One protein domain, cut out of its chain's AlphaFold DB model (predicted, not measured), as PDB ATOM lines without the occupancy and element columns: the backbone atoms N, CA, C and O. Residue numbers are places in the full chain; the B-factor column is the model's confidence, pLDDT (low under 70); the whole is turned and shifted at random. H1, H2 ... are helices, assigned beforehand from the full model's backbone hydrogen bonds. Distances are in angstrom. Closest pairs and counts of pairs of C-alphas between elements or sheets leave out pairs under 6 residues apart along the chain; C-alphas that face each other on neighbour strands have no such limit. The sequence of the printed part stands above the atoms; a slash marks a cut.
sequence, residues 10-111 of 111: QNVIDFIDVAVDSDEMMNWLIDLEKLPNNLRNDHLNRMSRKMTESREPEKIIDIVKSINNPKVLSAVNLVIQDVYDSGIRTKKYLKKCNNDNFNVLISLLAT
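AT A GLANCE: This is residues 10 to 111 of the 111 residues of an uncharacterized protein of Oceanispirochaeta sp. M1 (UniProt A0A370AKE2). A compact cluster of helices is built round H5, which runs through the middle with H2 on one side of it and H7 on another, while H1 crosses steeply over it. The hairpin of H3 and H4 makes one end of the longest axis, with H4 turned inward to H1 and H3 outermost, and short H6 sits at the other end. The printed part has 102 residues with seven named helices, H1 to H7 in order, and no named strand; its class is all helix. The whole is compact, with a radius of gyration of the C-alphas of 13.1 A, and rounded, spanning 37 by 29 by 28 A.

IN THESE COORDINATES: H1 is residues 10 to 20, 15.2 A long, and begins at C-alpha 10 at (74.176, 98.720, 92.353). H2 is residues 23 to 34, 16.9 A long. H3, residues 37 to 53, measures 24.2 A and begins at C-alpha 37 at (58.439, 115.042, 75.578). H4 is residues 58 to 66. H5, residues 70 to 86, also measures 24.2 A. H6 is residues 90 to 96. H7 is residues 100 to 109, 14.4 A long, and ends at C-alpha 109 at (66.483, 109.036, 91.562).

HOW THE PARTS SIT: H1 and H5 are the hubs, touching four helices each. They touch each other, closest at the C-alphas of Val 20 and Tyr 84, 5.7 A, at a steep tilt of 67 degrees, only just short of about perpendicular. H1 touches H4 at a steep tilt of 63 degrees, closest at the C-alphas of Asn 11 and Ile 60, 6.2 A. H1 touches H6, about perpendicular at 82 degrees, closest at the C-alphas of Asp 17 and Thr 90, 6.1 A. H1 and H2 touch only at the corner, through residues 25 to 26 of H2. H5 runs opposite ways to H2 and H7, at shallow tilts of 34.5 and 34.6 degrees, both only just short of steep; the closest C-alphas are Leu 29 and Asn 77, 6.9 A, and Ala 75 and Leu 105, 5.3 A. H2 and H7 are apart. H3 and H4 form a helical hairpin at 8 degrees, closest at the C-alphas of Ser 48 and Ile 61, 5.8 A. Every O i to N i+4 pair is within hydrogen-bond range in H1, H3, H4, H5 and H7; H2 has 7 of 8 and H6 2 of 3.

THE WHOLE: The two C-alphas farthest apart are those of Asn 38 and Lys 96, 38.5 A. The printed part has no cut, and its six links are tight. The mean pLDDT of the printed part is 91.1; residue 111, the chain's last, is the one residue under 70.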
ATOM      1  N   GLN A  10      73.599  99.730  93.252       88.75
ATOM      2  CA  GLN A  10      74.176  98.720  92.353       88.75
ATOM      3  C   GLN A  10      73.455  98.652  90.996       88.75
ATOM      4  O   GLN A  10      74.127  98.581  89.980       88.75
ATOM      5  N   ASN A  11      72.124  98.777  90.959       89.75
ATOM      6  CA  ASN A  11      71.367  98.748  89.697       89.75
ATOM      7  C   ASN A  11      71.635  99.975  88.813       89.75
ATOM      8  O   ASN A  11      71.617  99.862  87.596       89.75
ATOM      9  N   VAL A  12      71.910 101.138  89.417       91.94
ATOM     10  CA  VAL A  12      72.297 102.348  88.674       91.94
ATOM     11  C   VAL A  12      73.689 102.160  88.080       91.94
ATOM     12  O   VAL A  12      73.903 102.447  86.910       91.94
ATOM     13  N   ILE A  13      74.614 101.613  88.871       92.94
ATOM     14  CA  ILE A  13      75.969 101.273  88.420       92.94
ATOM     15  C   ILE A  13      75.925 100.273  87.261       92.94
ATOM     16  O   ILE A  13      76.600 100.489  86.263       92.94
ATOM     17  N   ASP A  14      75.127  99.210  87.381       90.38
ATOM     18  CA  ASP A  14      75.006  98.186  86.339       90.38
ATOM     19  C   ASP A  14      74.387  98.765  85.060       90.38
ATOM     20  O   ASP A  14      74.869  98.484  83.968       90.38
ATOM     21  N   PHE A  15      73.371  99.625  85.186       92.44
ATOM     22  CA  PHE A  15      72.783 100.327  84.045       92.44
ATOM     23  C   PHE A  15      73.808 101.210  83.317       92.44
ATOM     24  O   PHE A  15      73.880 101.167  82.090       92.44
ATOM     25  N   ILE A  16      74.614 101.983  84.055       94.56
ATOM     26  CA  ILE A  16      75.665 102.831  83.470       94.56
ATOM     27  C   ILE A  16      76.742 101.974  82.807       94.56
ATOM     28  O   ILE A  16      77.113 102.266  81.679       94.56
ATOM     29  N   ASP A  17      77.221 100.912  83.467       92.50
ATOM     30  CA  ASP A  17      78.243 100.026  82.894       92.50
ATOM     31  C   ASP A  17      77.751  99.410  81.569       92.50
ATOM     32  O   ASP A  17      78.490  99.414  80.590       92.50
ATOM     33  N   VAL A  18      76.489  98.961  81.493       90.69
ATOM     34  CA  VAL A  18      75.902  98.449  80.238       90.69
ATOM     35  C   VAL A  18      75.809  99.539  79.168       90.69
ATOM     36  O   VAL A  18      76.109  99.273  78.006       90.69
ATOM     37  N   ALA A  19      75.408 100.756  79.540       92.38
ATOM     38  CA  ALA A  19      75.295 101.861  78.595       92.38
ATOM     39  C   ALA A  19      76.658 102.317  78.052       92.38
ATOM     40  O   ALA A  19      76.773 102.611  76.868       92.38
ATOM     41  N   VAL A  20      77.687 102.340  78.901       93.00
ATOM     42  CA  VAL A  20      79.069 102.676  78.525       93.00
ATOM     43  C   VAL A  20      79.683 101.592  77.637       93.00
ATOM     44  O   VAL A  20      80.407 101.913  76.700       93.00
ATOM     45  N   ASP A  21      79.376 100.317  77.893       92.06
ATOM     46  CA  ASP A  21      79.874  99.182  77.104       92.06
ATOM     47  C   ASP A  21      79.120  99.001  75.759       92.06
ATOM     48  O   ASP A  21      79.443  98.092  74.988       92.06
ATOM     49  N   SER A  22      78.118  99.839  75.452       91.19
ATOM     50  CA  SER A  22      77.286  99.740  74.245       91.19
ATOM     51  C   SER A  22      77.095 101.088  73.544       91.19
ATOM     52  O   SER A  22      76.245 101.893  73.928       91.19
ATOM     53  N   ASP A  23      77.797 101.285  72.424       88.25
ATOM     54  CA  ASP A  23      77.622 102.467  71.562       88.25
ATOM     55  C   ASP A  23      76.163 102.641  71.104       88.25
ATOM     56  O   ASP A  23      75.677 103.763  70.962       88.25
ATOM     57  N   GLU A  24      75.435 101.543  70.880       91.00
ATOM     58  CA  GLU A  24      74.013 101.587  70.522       91.00
ATOM     59  C   GLU A  24      73.171 102.180  71.658       91.00
ATOM     60  O   GLU A  24      72.357 103.075  71.423       91.00
ATOM     61  N   MET A  25      73.386 101.724  72.895       89.44
ATOM     62  CA  MET A  25      72.648 102.215  74.058       89.44
ATOM     63  C   MET A  25      73.003 103.668  74.382       89.44
ATOM     64  O   MET A  25      72.110 104.460  74.689       89.44
ATOM     65  N   MET A  26      74.281 104.036  74.266       89.44
ATOM     66  CA  MET A  26      74.737 105.409  74.467       89.44
ATOM     67  C   MET A  26      74.124 106.363  73.433       89.44
ATOM     68  O   MET A  26      73.540 107.383  73.802       89.44
ATOM     69  N   ASN A  27      74.157 106.004  72.145       91.00
ATOM     70  CA  ASN A  27      73.519 106.801  71.094       91.00
ATOM     71  C   ASN A  27      72.001 106.889  71.279       91.00
ATOM     72  O   ASN A  27      71.424 107.963  71.115       91.00
ATOM     73  N   TRP A  28      71.354 105.790  71.682       92.06
ATOM     74  CA  TRP A  28      69.923 105.784  71.971       92.06
ATOM     75  C   TRP A  28      69.553 106.782  73.076       92.06
ATOM     76  O   TRP A  28      68.585 107.524  72.918       92.06
ATOM     77  N   LEU A  29      70.325 106.846  74.165       92.12
ATOM     78  CA  LEU A  29      70.099 107.795  75.260       92.12
ATOM     79  C   LEU A  29      70.318 109.256  74.835       92.12
ATOM     80  O   LEU A  29      69.539 110.135  75.212       92.12
ATOM     81  N   ILE A  30      71.331 109.518  74.007       89.88
ATOM     82  CA  ILE A  30      71.593 110.849  73.441       89.88
ATOM     83  C   ILE A  30      70.450 111.274  72.511       89.88
ATOM     84  O   ILE A  30      69.966 112.406  72.579       89.88
ATOM     85  N   ASP A  31      69.988 110.379  71.639       92.94
ATOM     86  CA  ASP A  31      68.889 110.671  70.720       92.94
ATOM     87  C   ASP A  31      67.564 110.865  71.456       92.94
ATOM     88  O   ASP A  31      66.766 111.723  71.076       92.94
ATOM     89  N   LEU A  32      67.355 110.145  72.560       93.12
ATOM     90  CA  LEU A  32      66.197 110.314  73.428       93.12
ATOM     91  C   LEU A  32      66.105 111.738  74.013       93.12
ATOM     92  O   LEU A  32      64.999 112.253  74.186       93.12
ATOM     93  N   GLU A  33      67.237 112.396  74.287       91.00
ATOM     94  CA  GLU A  33      67.287 113.770  74.817       91.00
ATOM     95  C   GLU A  33      66.879 114.821  73.773       91.00
ATOM     96  O   GLU A  33      66.347 115.876  74.123       91.00
ATOM     97  N   LYS A  34      67.038 114.501  72.484       90.69
ATOM     98  CA  LYS A  34      66.632 115.361  71.359       90.69
ATOM     99  C   LYS A  34      65.134 115.273  71.058       90.69
ATOM    100  O   LYS A  34      64.611 116.101  70.309       90.69
ATOM    101  N   LEU A  35      64.437 114.267  71.592       91.94
ATOM    102  CA  LEU A  35      63.022 114.056  71.306       91.94
ATOM    103  C   LEU A  35      62.119 115.014  72.105       91.94
ATOM    104  O   LEU A  35      62.322 115.230  73.302       91.94
ATOM    105  N   PRO A  36      61.035 115.517  71.487       91.19
ATOM    106  CA  PRO A  36      59.923 116.129  72.205       91.19
ATOM    107  C   PRO A  36      59.365 115.204  73.295       91.19
ATOM    108  O   PRO A  36      59.334 113.984  73.136       91.19
ATOM    109  N   ASN A  37      58.854 115.787  74.383       87.56
ATOM    110  CA  ASN A  37      58.439 115.042  75.578       87.56
ATOM    111  C   ASN A  37      57.428 113.910  75.300       87.56
ATOM    112  O   ASN A  37      57.531 112.838  75.887       87.56
ATOM    113  N   ASN A  38      56.462 114.125  74.402       91.12
ATOM    114  CA  ASN A  38      55.477 113.104  74.032       91.12
ATOM    115  C   ASN A  38      56.124 111.918  73.301       91.12
ATOM    116  O   ASN A  38      55.861 110.771  73.653       91.12
ATOM    117  N   LEU A  39      57.014 112.186  72.340       93.00
ATOM    118  CA  LEU A  39      57.726 111.141  71.604       93.00
ATOM    119  C   LEU A  39      58.700 110.387  72.508       93.00
ATOM    120  O   LEU A  39      58.750 109.159  72.464       93.00
ATOM    121  N   ARG A  40      59.421 111.094  73.386       93.12
ATOM    122  CA  ARG A  40      60.269 110.463  74.405       93.12
ATOM    123  C   ARG A  40      59.461 109.515  75.288       93.12
ATOM    124  O   ARG A  40      59.868 108.371  75.477       93.12
ATOM    125  N   ASN A  41      58.317 109.971  75.794       91.25
ATOM    126  CA  ASN A  41      57.450 109.158  76.642       91.25
ATOM    127  C   ASN A  41      56.980 107.886  75.914       91.25
ATOM    128  O   ASN A  41      57.041 106.793  76.471       91.25
ATOM    129  N   ASP A  42      56.586 107.996  74.644       93.12
ATOM    130  CA  ASP A  42      56.192 106.837  73.836       93.12
ATOM    131  C   ASP A  42      57.347 105.846  73.626       93.12
ATOM    132  O   ASP A  42      57.149 104.631  73.737       93.12
ATOM    133  N   HIS A  43      58.557 106.341  73.354       93.75
ATOM    134  CA  HIS A  43      59.757 105.511  73.219       93.75
ATOM    135  C   HIS A  43      60.081 104.766  74.517       93.75
ATOM    136  O   HIS A  43      60.295 103.550  74.494       93.75
ATOM    137  N   LEU A  44      60.062 105.471  75.649       93.12
ATOM    138  CA  LEU A  44      60.324 104.888  76.963       93.12
ATOM    139  C   LEU A  44      59.264 103.854  77.347       93.12
ATOM    140  O   LEU A  44      59.621 102.764  77.780       93.12
ATOM    141  N   ASN A  45      57.981 104.118  77.090       91.50
ATOM    142  CA  ASN A  45      56.908 103.157  77.355       91.50
ATOM    143  C   ASN A  45      57.065 101.868  76.537       91.50
ATOM    144  O   ASN A  45      56.883 100.767  77.063       91.50
ATOM    145  N   ARG A  46      57.444 101.980  75.256       91.62
ATOM    146  CA  ARG A  46      57.748 100.809  74.418       91.62
ATOM    147  C   ARG A  46      58.944 100.030  74.963       91.62
ATOM    148  O   ARG A  46      58.896  98.802  74.971       91.62
ATOM    149  N   MET A  47      59.983 100.722  75.426       90.94
ATOM    150  CA  MET A  47      61.164 100.091  76.017       90.94
ATOM    151  C   MET A  47      60.823  99.377  77.330       90.94
ATOM    152  O   MET A  47      61.060  98.179  77.450       90.94
ATOM    153  N   SER A  48      60.178 100.060  78.279       89.88
ATOM    154  CA  SER A  48      59.773  99.474  79.563       89.88
ATOM    155  C   SER A  48      58.876  98.250  79.385       89.88
ATOM    156  O   SER A  48      59.015  97.272  80.120       89.88
ATOM    157  N   ARG A  49      57.984  98.265  78.386       92.94
ATOM    158  CA  ARG A  49      57.166  97.099  78.039       92.94
ATOM    159  C   ARG A  49      58.023  95.923  77.564       92.94
ATOM    160  O   ARG A  49      57.877  94.836  78.112       92.94
ATOM    161  N   LYS A  50      58.946  96.143  76.620       91.75
ATOM    162  CA  LYS A  50      59.875  95.100  76.150       91.75
ATOM    163  C   LYS A  50      60.716  94.527  77.290       91.75
ATOM    164  O   LYS A  50      60.843  93.318  77.402       91.75
ATOM    165  N   MET A  51      61.242  95.381  78.167       90.81
ATOM    166  CA  MET A  51      62.035  94.951  79.323       90.81
ATOM    167  C   MET A  51      61.212  94.115  80.309       90.81
ATOM    168  O   MET A  51      61.702  93.122  80.839       90.81
ATOM    169  N   THR A  52      59.940  94.473  80.512       90.62
ATOM    170  CA  THR A  52      59.007  93.693  81.340       90.62
ATOM    171  C   THR A  52      58.733  92.323  80.714       90.62
ATOM    172  O   THR A  52      58.776  91.306  81.402       90.62
ATOM    173  N   GLU A  53      58.490  92.282  79.401       94.12
ATOM    174  CA  GLU A  53      58.276  91.044  78.639       94.12
ATOM    175  C   GLU A  53      59.524  90.136  78.668       94.12
ATOM    176  O   GLU A  53      59.396  88.921  78.833       94.12
ATOM    177  N   SER A  54      60.723  90.726  78.622       90.56
ATOM    178  CA  SER A  54      62.017  90.039  78.763       90.56
ATOM    179  C   SER A  54      62.404  89.691  80.207       90.56
ATOM    180  O   SER A  54      63.427  89.042  80.412       90.56
ATOM    181  N   ARG A  55      61.587  90.055  81.207       89.94
ATOM    182  CA  ARG A  55      61.838  89.805  82.641       89.94
ATOM    183  C   ARG A  55      63.127  90.445  83.169       89.94
ATOM    184  O   ARG A  55      63.788  89.879  84.043       89.94
ATOM    185  N   GLU A  56      63.460  91.626  82.664       86.88
ATOM    186  CA  GLU A  56      64.536  92.445  83.221       86.88
ATOM    187  C   GLU A  56      64.251  92.809  84.691       86.88
ATOM    188  O   GLU A  56      63.085  92.875  85.102       86.88
ATOM    189  N   PRO A  57      65.284  93.079  85.512       88.12
ATOM    190  CA  PRO A  57      65.082  93.478  86.898       88.12
ATOM    191  C   PRO A  57      64.250  94.764  87.004       88.12
ATOM    192  O   PRO A  57      64.571  95.773  86.377       88.12
ATOM    193  N   GLU A  58      63.228  94.764  87.865       88.00
ATOM    194  CA  GLU A  58      62.295  95.894  88.040       88.00
ATOM    195  C   GLU A  58      63.017  97.219  88.322       88.00
ATOM    196  O   GLU A  58      62.706  98.242  87.724       88.00
ATOM    197  N   LYS A  59      64.090  97.177  89.117       87.06
ATOM    198  CA  LYS A  59      64.907  98.360  89.421       87.06
ATOM    199  C   LYS A  59      65.582  98.982  88.193       87.06
ATOM    200  O   LYS A  59      65.840 100.178  88.202       87.06
ATOM    201  N   ILE A  60      65.884  98.197  87.158       87.00
ATOM    202  CA  ILE A  60      66.426  98.706  85.888       87.00
ATOM    203  C   ILE A  60      65.292  99.316  85.053       87.00
ATOM    204  O   ILE A  60      65.456 100.386  84.469       87.00
ATOM    205  N   ILE A  61      64.115  98.684  85.055       89.69
ATOM    206  CA  ILE A  61      62.907  99.214  84.404       89.69
ATOM    207  C   ILE A  61      62.519 100.574  85.008       89.69
ATOM    208  O   ILE A  61      62.167 101.494  84.269       89.69
ATOM    209  N   ASP A  62      62.626 100.728  86.327       90.06
ATOM    210  CA  ASP A  62      62.335 101.980  87.032       90.06
ATOM    211  C   ASP A  62      63.313 103.103  86.668       90.06
ATOM    212  O   ASP A  62      62.889 104.248  86.499       90.06
ATOM    213  N   ILE A  63      64.598 102.789  86.458       90.12
ATOM    214  CA  ILE A  63      65.578 103.756  85.932       90.12
ATOM    215  C   ILE A  63      65.141 104.231  84.541       90.12
ATOM    216  O   ILE A  63      65.055 105.436  84.308       90.12
ATOM    217  N   VAL A  64      64.776 103.312  83.641       91.38
ATOM    218  CA  VAL A  64      64.318 103.656  82.281       91.38
ATOM    219  C   VAL A  64      63.059 104.523  82.305       91.38
ATOM    220  O   VAL A  64      62.972 105.501  81.565       91.38
ATOM    221  N   LYS A  65      62.096 104.237  83.187       90.44
ATOM    222  CA  LYS A  65      60.918 105.103  83.368       90.44
ATOM    223  C   LYS A  65      61.303 106.486  83.901       90.44
ATOM    224  O   LYS A  65      60.765 107.491  83.434       90.44
ATOM    225  N   SER A  66      62.244 106.547  84.843       92.12
ATOM    226  CA  SER A  66      62.701 107.794  85.473       92.12
ATOM    227  C   SER A  66      63.382 108.738  84.481       92.12
ATOM    228  O   SER A  66      63.249 109.954  84.605       92.12
ATOM    229  N   ILE A  67      64.023 108.196  83.439       93.00
ATOM    230  CA  ILE A  67      64.620 108.954  82.327       93.00
ATOM    231  C   ILE A  67      63.573 109.782  81.545       93.00
ATOM    232  O   ILE A  67      63.924 110.720  80.832       93.00
ATOM    233  N   ASN A  68      62.265 109.550  81.721       90.06
ATOM    234  CA  ASN A  68      61.256 110.448  81.149       90.06
ATOM    235  C   ASN A  68      61.319 111.867  81.747       90.06
ATOM    236  O   ASN A  68      60.900 112.834  81.106       90.06
ATOM    237  N   ASN A  69      61.861 112.013  82.960       91.62
ATOM    238  CA  ASN A  69      62.198 113.312  83.521       91.62
ATOM    239  C   ASN A  69      63.454 113.863  82.813       91.62
ATOM    240  O   ASN A  69      64.521 113.255  82.929       91.62
ATOM    241  N   PRO A  70      63.384 115.038  82.151       91.62
ATOM    242  CA  PRO A  70      64.530 115.621  81.452       91.62
ATOM    243  C   PRO A  70      65.782 115.765  82.323       91.62
ATOM    244  O   PRO A  70      66.890 115.580  81.834       91.62
ATOM    245  N   LYS A  71      65.619 116.077  83.618       94.06
ATOM    246  CA  LYS A  71      66.751 116.239  84.540       94.06
ATOM    247  C   LYS A  71      67.442 114.909  84.824       94.06
ATOM    248  O   LYS A  71      68.662 114.877  84.922       94.06
ATOM    249  N   VAL A  72      66.666 113.831  84.943       94.44
ATOM    250  CA  VAL A  72      67.206 112.480  85.142       94.44
ATOM    251  C   VAL A  72      67.926 112.026  83.880       94.44
ATOM    252  O   VAL A  72      69.058 111.575  83.984       94.44
ATOM    253  N   LEU A  73      67.322 112.200  82.698       94.88
ATOM    254  CA  LEU A  73      67.962 111.863  81.421       94.88
ATOM    255  C   LEU A  73      69.296 112.588  81.238       94.88
ATOM    256  O   LEU A  73      70.307 111.951  80.967       94.88
ATOM    257  N   SER A  74      69.309 113.903  81.456       94.94
ATOM    258  CA  SER A  74      70.528 114.701  81.329       94.94
ATOM    259  C   SER A  74      71.604 114.252  82.328       94.94
ATOM    260  O   SER A  74      72.757 114.058  81.953       94.94
ATOM    261  N   ALA A  75      71.228 113.979  83.585       95.62
ATOM    262  CA  ALA A  75      72.159 113.457  84.587       95.62
ATOM    263  C   ALA A  75      72.700 112.060  84.223       95.62
ATOM    264  O   ALA A  75      73.887 111.804  84.405       95.62
ATOM    265  N   VAL A  76      71.863 111.169  83.680       95.50
ATOM    266  CA  VAL A  76      72.292 109.856  83.169       95.50
ATOM    267  C   VAL A  76      73.310 110.020  82.038       95.50
ATOM    268  O   VAL A  76      74.369 109.396  82.093       95.50
ATOM    269  N   ASN A  77      73.029 110.886  81.062       94.94
ATOM    270  CA  ASN A  77      73.915 111.130  79.921       94.94
ATOM    271  C   ASN A  77      75.271 111.692  80.360       94.94
ATOM    272  O   ASN A  77      76.305 111.198  79.915       94.94
ATOM    273  N   LEU A  78      75.282 112.662  81.281       94.69
ATOM    274  CA  LEU A  78      76.519 113.218  81.837       94.69
ATOM    275  C   LEU A  78      77.363 112.154  82.544       94.69
ATOM    276  O   LEU A  78      78.570 112.089  82.342       94.69
ATOM    277  N   VAL A  79      76.737 111.293  83.347       95.38
ATOM    278  CA  VAL A  79      77.452 110.229  84.061       95.38
ATOM    279  C   VAL A  79      78.021 109.188  83.101       95.38
ATOM    280  O   VAL A  79      79.155 108.756  83.285       95.38
ATOM    281  N   ILE A  80      77.259 108.777  82.086       94.44
ATOM    282  CA  ILE A  80      77.743 107.831  81.071       94.44
ATOM    283  C   ILE A  80      78.932 108.426  80.323       94.44
ATOM    284  O   ILE A  80      79.947 107.747  80.190       94.44
ATOM    285  N   GLN A  81      78.841 109.692  79.909       92.94
ATOM    286  CA  GLN A  81      79.929 110.387  79.225       92.94
ATOM    287  C   GLN A  81      81.183 110.479  80.107       92.94
ATOM    288  O   GLN A  81      82.265 110.103  79.664       92.94
ATOM    289  N   ASP A  82      81.041 110.879  81.375       94.00
ATOM    290  CA  ASP A  82      82.157 110.949  82.326       94.00
ATOM    291  C   ASP A  82      82.849 109.589  82.513       94.00
ATOM    292  O   ASP A  82      84.081 109.497  82.555       94.00
ATOM    293  N   VAL A  83      82.062 108.517  82.659       94.19
ATOM    294  CA  VAL A  83      82.591 107.160  82.834       94.19
ATOM    295  C   VAL A  83      83.270 106.688  81.547       94.19
ATOM    296  O   VAL A  83      84.390 106.176  81.621       94.19
ATOM    297  N   TYR A  84      82.649 106.908  80.388       92.50
ATOM    298  CA  TYR A  84      83.208 106.580  79.077       92.50
ATOM    299  C   TYR A  84      84.558 107.280  78.853       92.50
ATOM    300  O   TYR A  84      85.567 106.614  78.614       92.50
ATOM    301  N   ASP A  85      84.613 108.599  79.055       91.69
ATOM    302  CA  ASP A  85      85.822 109.414  78.871       91.69
ATOM    303  C   ASP A  85      86.937 109.050  79.859       91.69
ATOM    304  O   ASP A  85      88.126 109.167  79.554       91.69
ATOM    305  N   SER A  86      86.577 108.558  81.048       91.62
ATOM    306  CA  SER A  86      87.555 108.087  82.030       91.62
ATOM    307  C   SER A  86      88.260 106.782  81.629       91.62
ATOM    308  O   SER A  86      89.296 106.439  82.209       91.62
ATOM    309  N   GLY A  87      87.700 106.021  80.677       89.69
ATOM    310  CA  GLY A  87      88.232 104.734  80.221       89.69
ATOM    311  C   GLY A  87      88.234 103.635  81.293       89.69
ATOM    312  O   GLY A  87      88.971 102.649  81.189       89.69
ATOM    313  N   ILE A  88      87.463 103.802  82.371       90.12
ATOM    314  CA  ILE A  88      87.365 102.845  83.475       90.12
ATOM    315  C   ILE A  88      85.909 102.573  83.839       90.12
ATOM    316  O   ILE A  88      85.059 103.444  83.756       90.12
ATOM    317  N   ARG A  89      85.633 101.361  84.337       89.25
ATOM    318  CA  ARG A  89      84.288 100.979  84.798       89.25
ATOM    319  C   ARG A  89      83.773 101.880  85.916       89.25
ATOM    320  O   ARG A  89      84.559 102.314  86.771       89.25
ATOM    321  N   THR A  90      82.451 102.012  86.007       90.00
ATOM    322  CA  THR A  90      81.751 102.919  86.929       90.00
ATOM    323  C   THR A  90      82.231 102.753  88.371       90.00
ATOM    324  O   THR A  90      82.617 103.720  89.020       90.00
ATOM    325  N   LYS A  91      82.358 101.519  88.884       89.00
ATOM    326  CA  LYS A  91      82.851 101.282  90.263       89.00
ATOM    327  C   LYS A  91      84.248 101.849  90.541       89.00
ATOM    328  O   LYS A  91      84.551 102.186  91.685       89.00
ATOM    329  N   LYS A  92      85.125 101.881  89.536       89.56
ATOM    330  CA  LYS A  92      86.487 102.415  89.656       89.56
ATOM    331  C   LYS A  92      86.476 103.932  89.474       89.56
ATOM    332  O   LYS A  92      87.168 104.600  90.238       89.56
ATOM    333  N   TYR A  93      85.668 104.445  88.541       91.19
ATOM    334  CA  TYR A  93      85.403 105.876  88.367       91.19
ATOM    335  C   TYR A  93      84.951 106.503  89.691       91.19
ATOM    336  O   TYR A  93      85.620 107.393  90.208       91.19
ATOM    337  N   LEU A  94      83.949 105.912  90.352       89.56
ATOM    338  CA  LEU A  94      83.408 106.409  91.622       89.56
ATOM    339  C   LEU A  94      84.416 106.449  92.783       89.56
ATOM    340  O   LEU A  94      84.146 107.095  93.788       89.56
ATOM    341  N   LYS A  95      85.550 105.746  92.682       87.94
ATOM    342  CA  LYS A  95      86.607 105.742  93.708       87.94
ATOM    343  C   LYS A  95      87.770 106.679  93.394       87.94
ATOM    344  O   LYS A  95      88.524 107.009  94.303       87.94
ATOM    345  N   LYS A  96      87.997 106.985  92.116       83.44
ATOM    346  CA  LYS A  96      89.231 107.627  91.633       83.44
ATOM    347  C   LYS A  96      89.006 109.001  91.019       83.44
ATOM    348  O   LYS A  96      89.964 109.760  90.914       83.44
ATOM    349  N   CYS A  97      87.781 109.292  90.607       84.31
ATOM    350  CA  CYS A  97      87.408 110.518  89.925       84.31
ATOM    351  C   CYS A  97      86.472 111.341  90.810       84.31
ATOM    352  O   CYS A  97      85.810 110.801  91.700       84.31
ATOM    353  N   ASN A  98      86.405 112.645  90.537       85.81
ATOM    354  CA  ASN A  98      85.299 113.444  91.037       85.81
ATOM    355  C   ASN A  98      84.005 112.927  90.387       85.81
ATOM    356  O   ASN A  98      83.966 112.760  89.172       85.81
ATOM    357  N   ASN A  99      82.992 112.626  91.193       89.44
ATOM    358  CA  ASN A  99      81.771 111.943  90.769       89.44
ATOM    359  C   ASN A  99      80.511 112.770  91.069       89.44
ATOM    360  O   ASN A  99      79.439 112.214  91.311       89.44
ATOM    361  N   ASP A 100      80.633 114.100  91.033       93.12
ATOM    362  CA  ASP A 100      79.535 115.042  91.282       93.12
ATOM    363  C   ASP A 100      78.296 114.741  90.427       93.12
ATOM    364  O   ASP A 100      77.185 114.684  90.956       93.12
ATOM    365  N   ASN A 101      78.480 114.443  89.137       93.75
ATOM    366  CA  ASN A 101      77.384 114.074  88.237       93.75
ATOM    367  C   ASN A 101      76.657 112.800  88.698       93.75
ATOM    368  O   ASN A 101      75.428 112.726  88.648       93.75
ATOM    369  N   PHE A 102      77.394 111.818  89.225       94.12
ATOM    370  CA  PHE A 102      76.795 110.606  89.784       94.12
ATOM    371  C   PHE A 102      76.005 110.916  91.059       94.12
ATOM    372  O   PHE A 102      74.888 110.428  91.223       94.12
ATOM    373  N   ASN A 103      76.525 111.772  91.941       93.62
ATOM    374  CA  ASN A 103      75.816 112.177  93.160       93.62
ATOM    375  C   ASN A 103      74.518 112.940  92.845       93.62
ATOM    376  O   ASN A 103      73.493 112.723  93.501       93.62
ATOM    377  N   VAL A 104      74.529 113.785  91.807       95.25
ATOM    378  CA  VAL A 104      73.326 114.458  91.293       95.25
ATOM    379  C   VAL A 104      72.317 113.439  90.769       95.25
ATOM    380  O   VAL A 104      71.151 113.494  91.160       95.25
ATOM    381  N   LEU A 105      72.751 112.477  89.948       95.31
ATOM    382  CA  LEU A 105      71.881 111.420  89.427       95.31
ATOM    383  C   LEU A 105      71.203 110.638  90.559       95.31
ATOM    384  O   LEU A 105      69.985 110.469  90.555       95.31
ATOM    385  N   ILE A 106      71.973 110.198  91.557       94.00
ATOM    386  CA  ILE A 106      71.430 109.463  92.704       94.00
ATOM    387  C   ILE A 106      70.422 110.304  93.493       94.00
ATOM    388  O   ILE A 106      69.384 109.784  93.896       94.00
ATOM    389  N   SER A 107      70.692 111.598  93.681       93.19
ATOM    390  CA  SER A 107      69.770 112.502  94.379       93.19
ATOM    391  C   SER A 107      68.439 112.641  93.635       93.19
ATOM    392  O   SER A 107      67.379 112.609  94.253       93.19
ATOM    393  N   LEU A 108      68.483 112.734  92.303       93.75
ATOM    394  CA  LEU A 108      67.285 112.811  91.464       93.75
ATOM    395  C   LEU A 108      66.477 111.507  91.468       93.75
ATOM    396  O   LEU A 108      65.253 111.563  91.441       93.75
ATOM    397  N   LEU A 109      67.141 110.350  91.516       89.94
ATOM    398  CA  LEU A 109      66.483 109.036  91.562       89.94
ATOM    399  C   LEU A 109      65.904 108.685  92.943       89.94
ATOM    400  O   LEU A 109      65.126 107.743  93.054       89.94
ATOM    401  N   ALA A 110      66.294 109.406  93.995       82.69
ATOM    402  CA  ALA A 110      65.771 109.224  95.348       82.69
ATOM    403  C   ALA A 110      64.521 110.078  95.651       82.69
ATOM    404  O   ALA A 110      64.000 109.988  96.764       82.69
ATOM    405  N   THR A 111      64.085 110.921  94.703       65.38
ATOM    406  CA  THR A 111      62.954 111.861  94.845       65.38
ATOM    407  C   THR A 111      61.658 111.247  94.328       65.38
ATOM    408  O   THR A 111      60.615 111.456  94.985       65.38
TER     409      THR A 111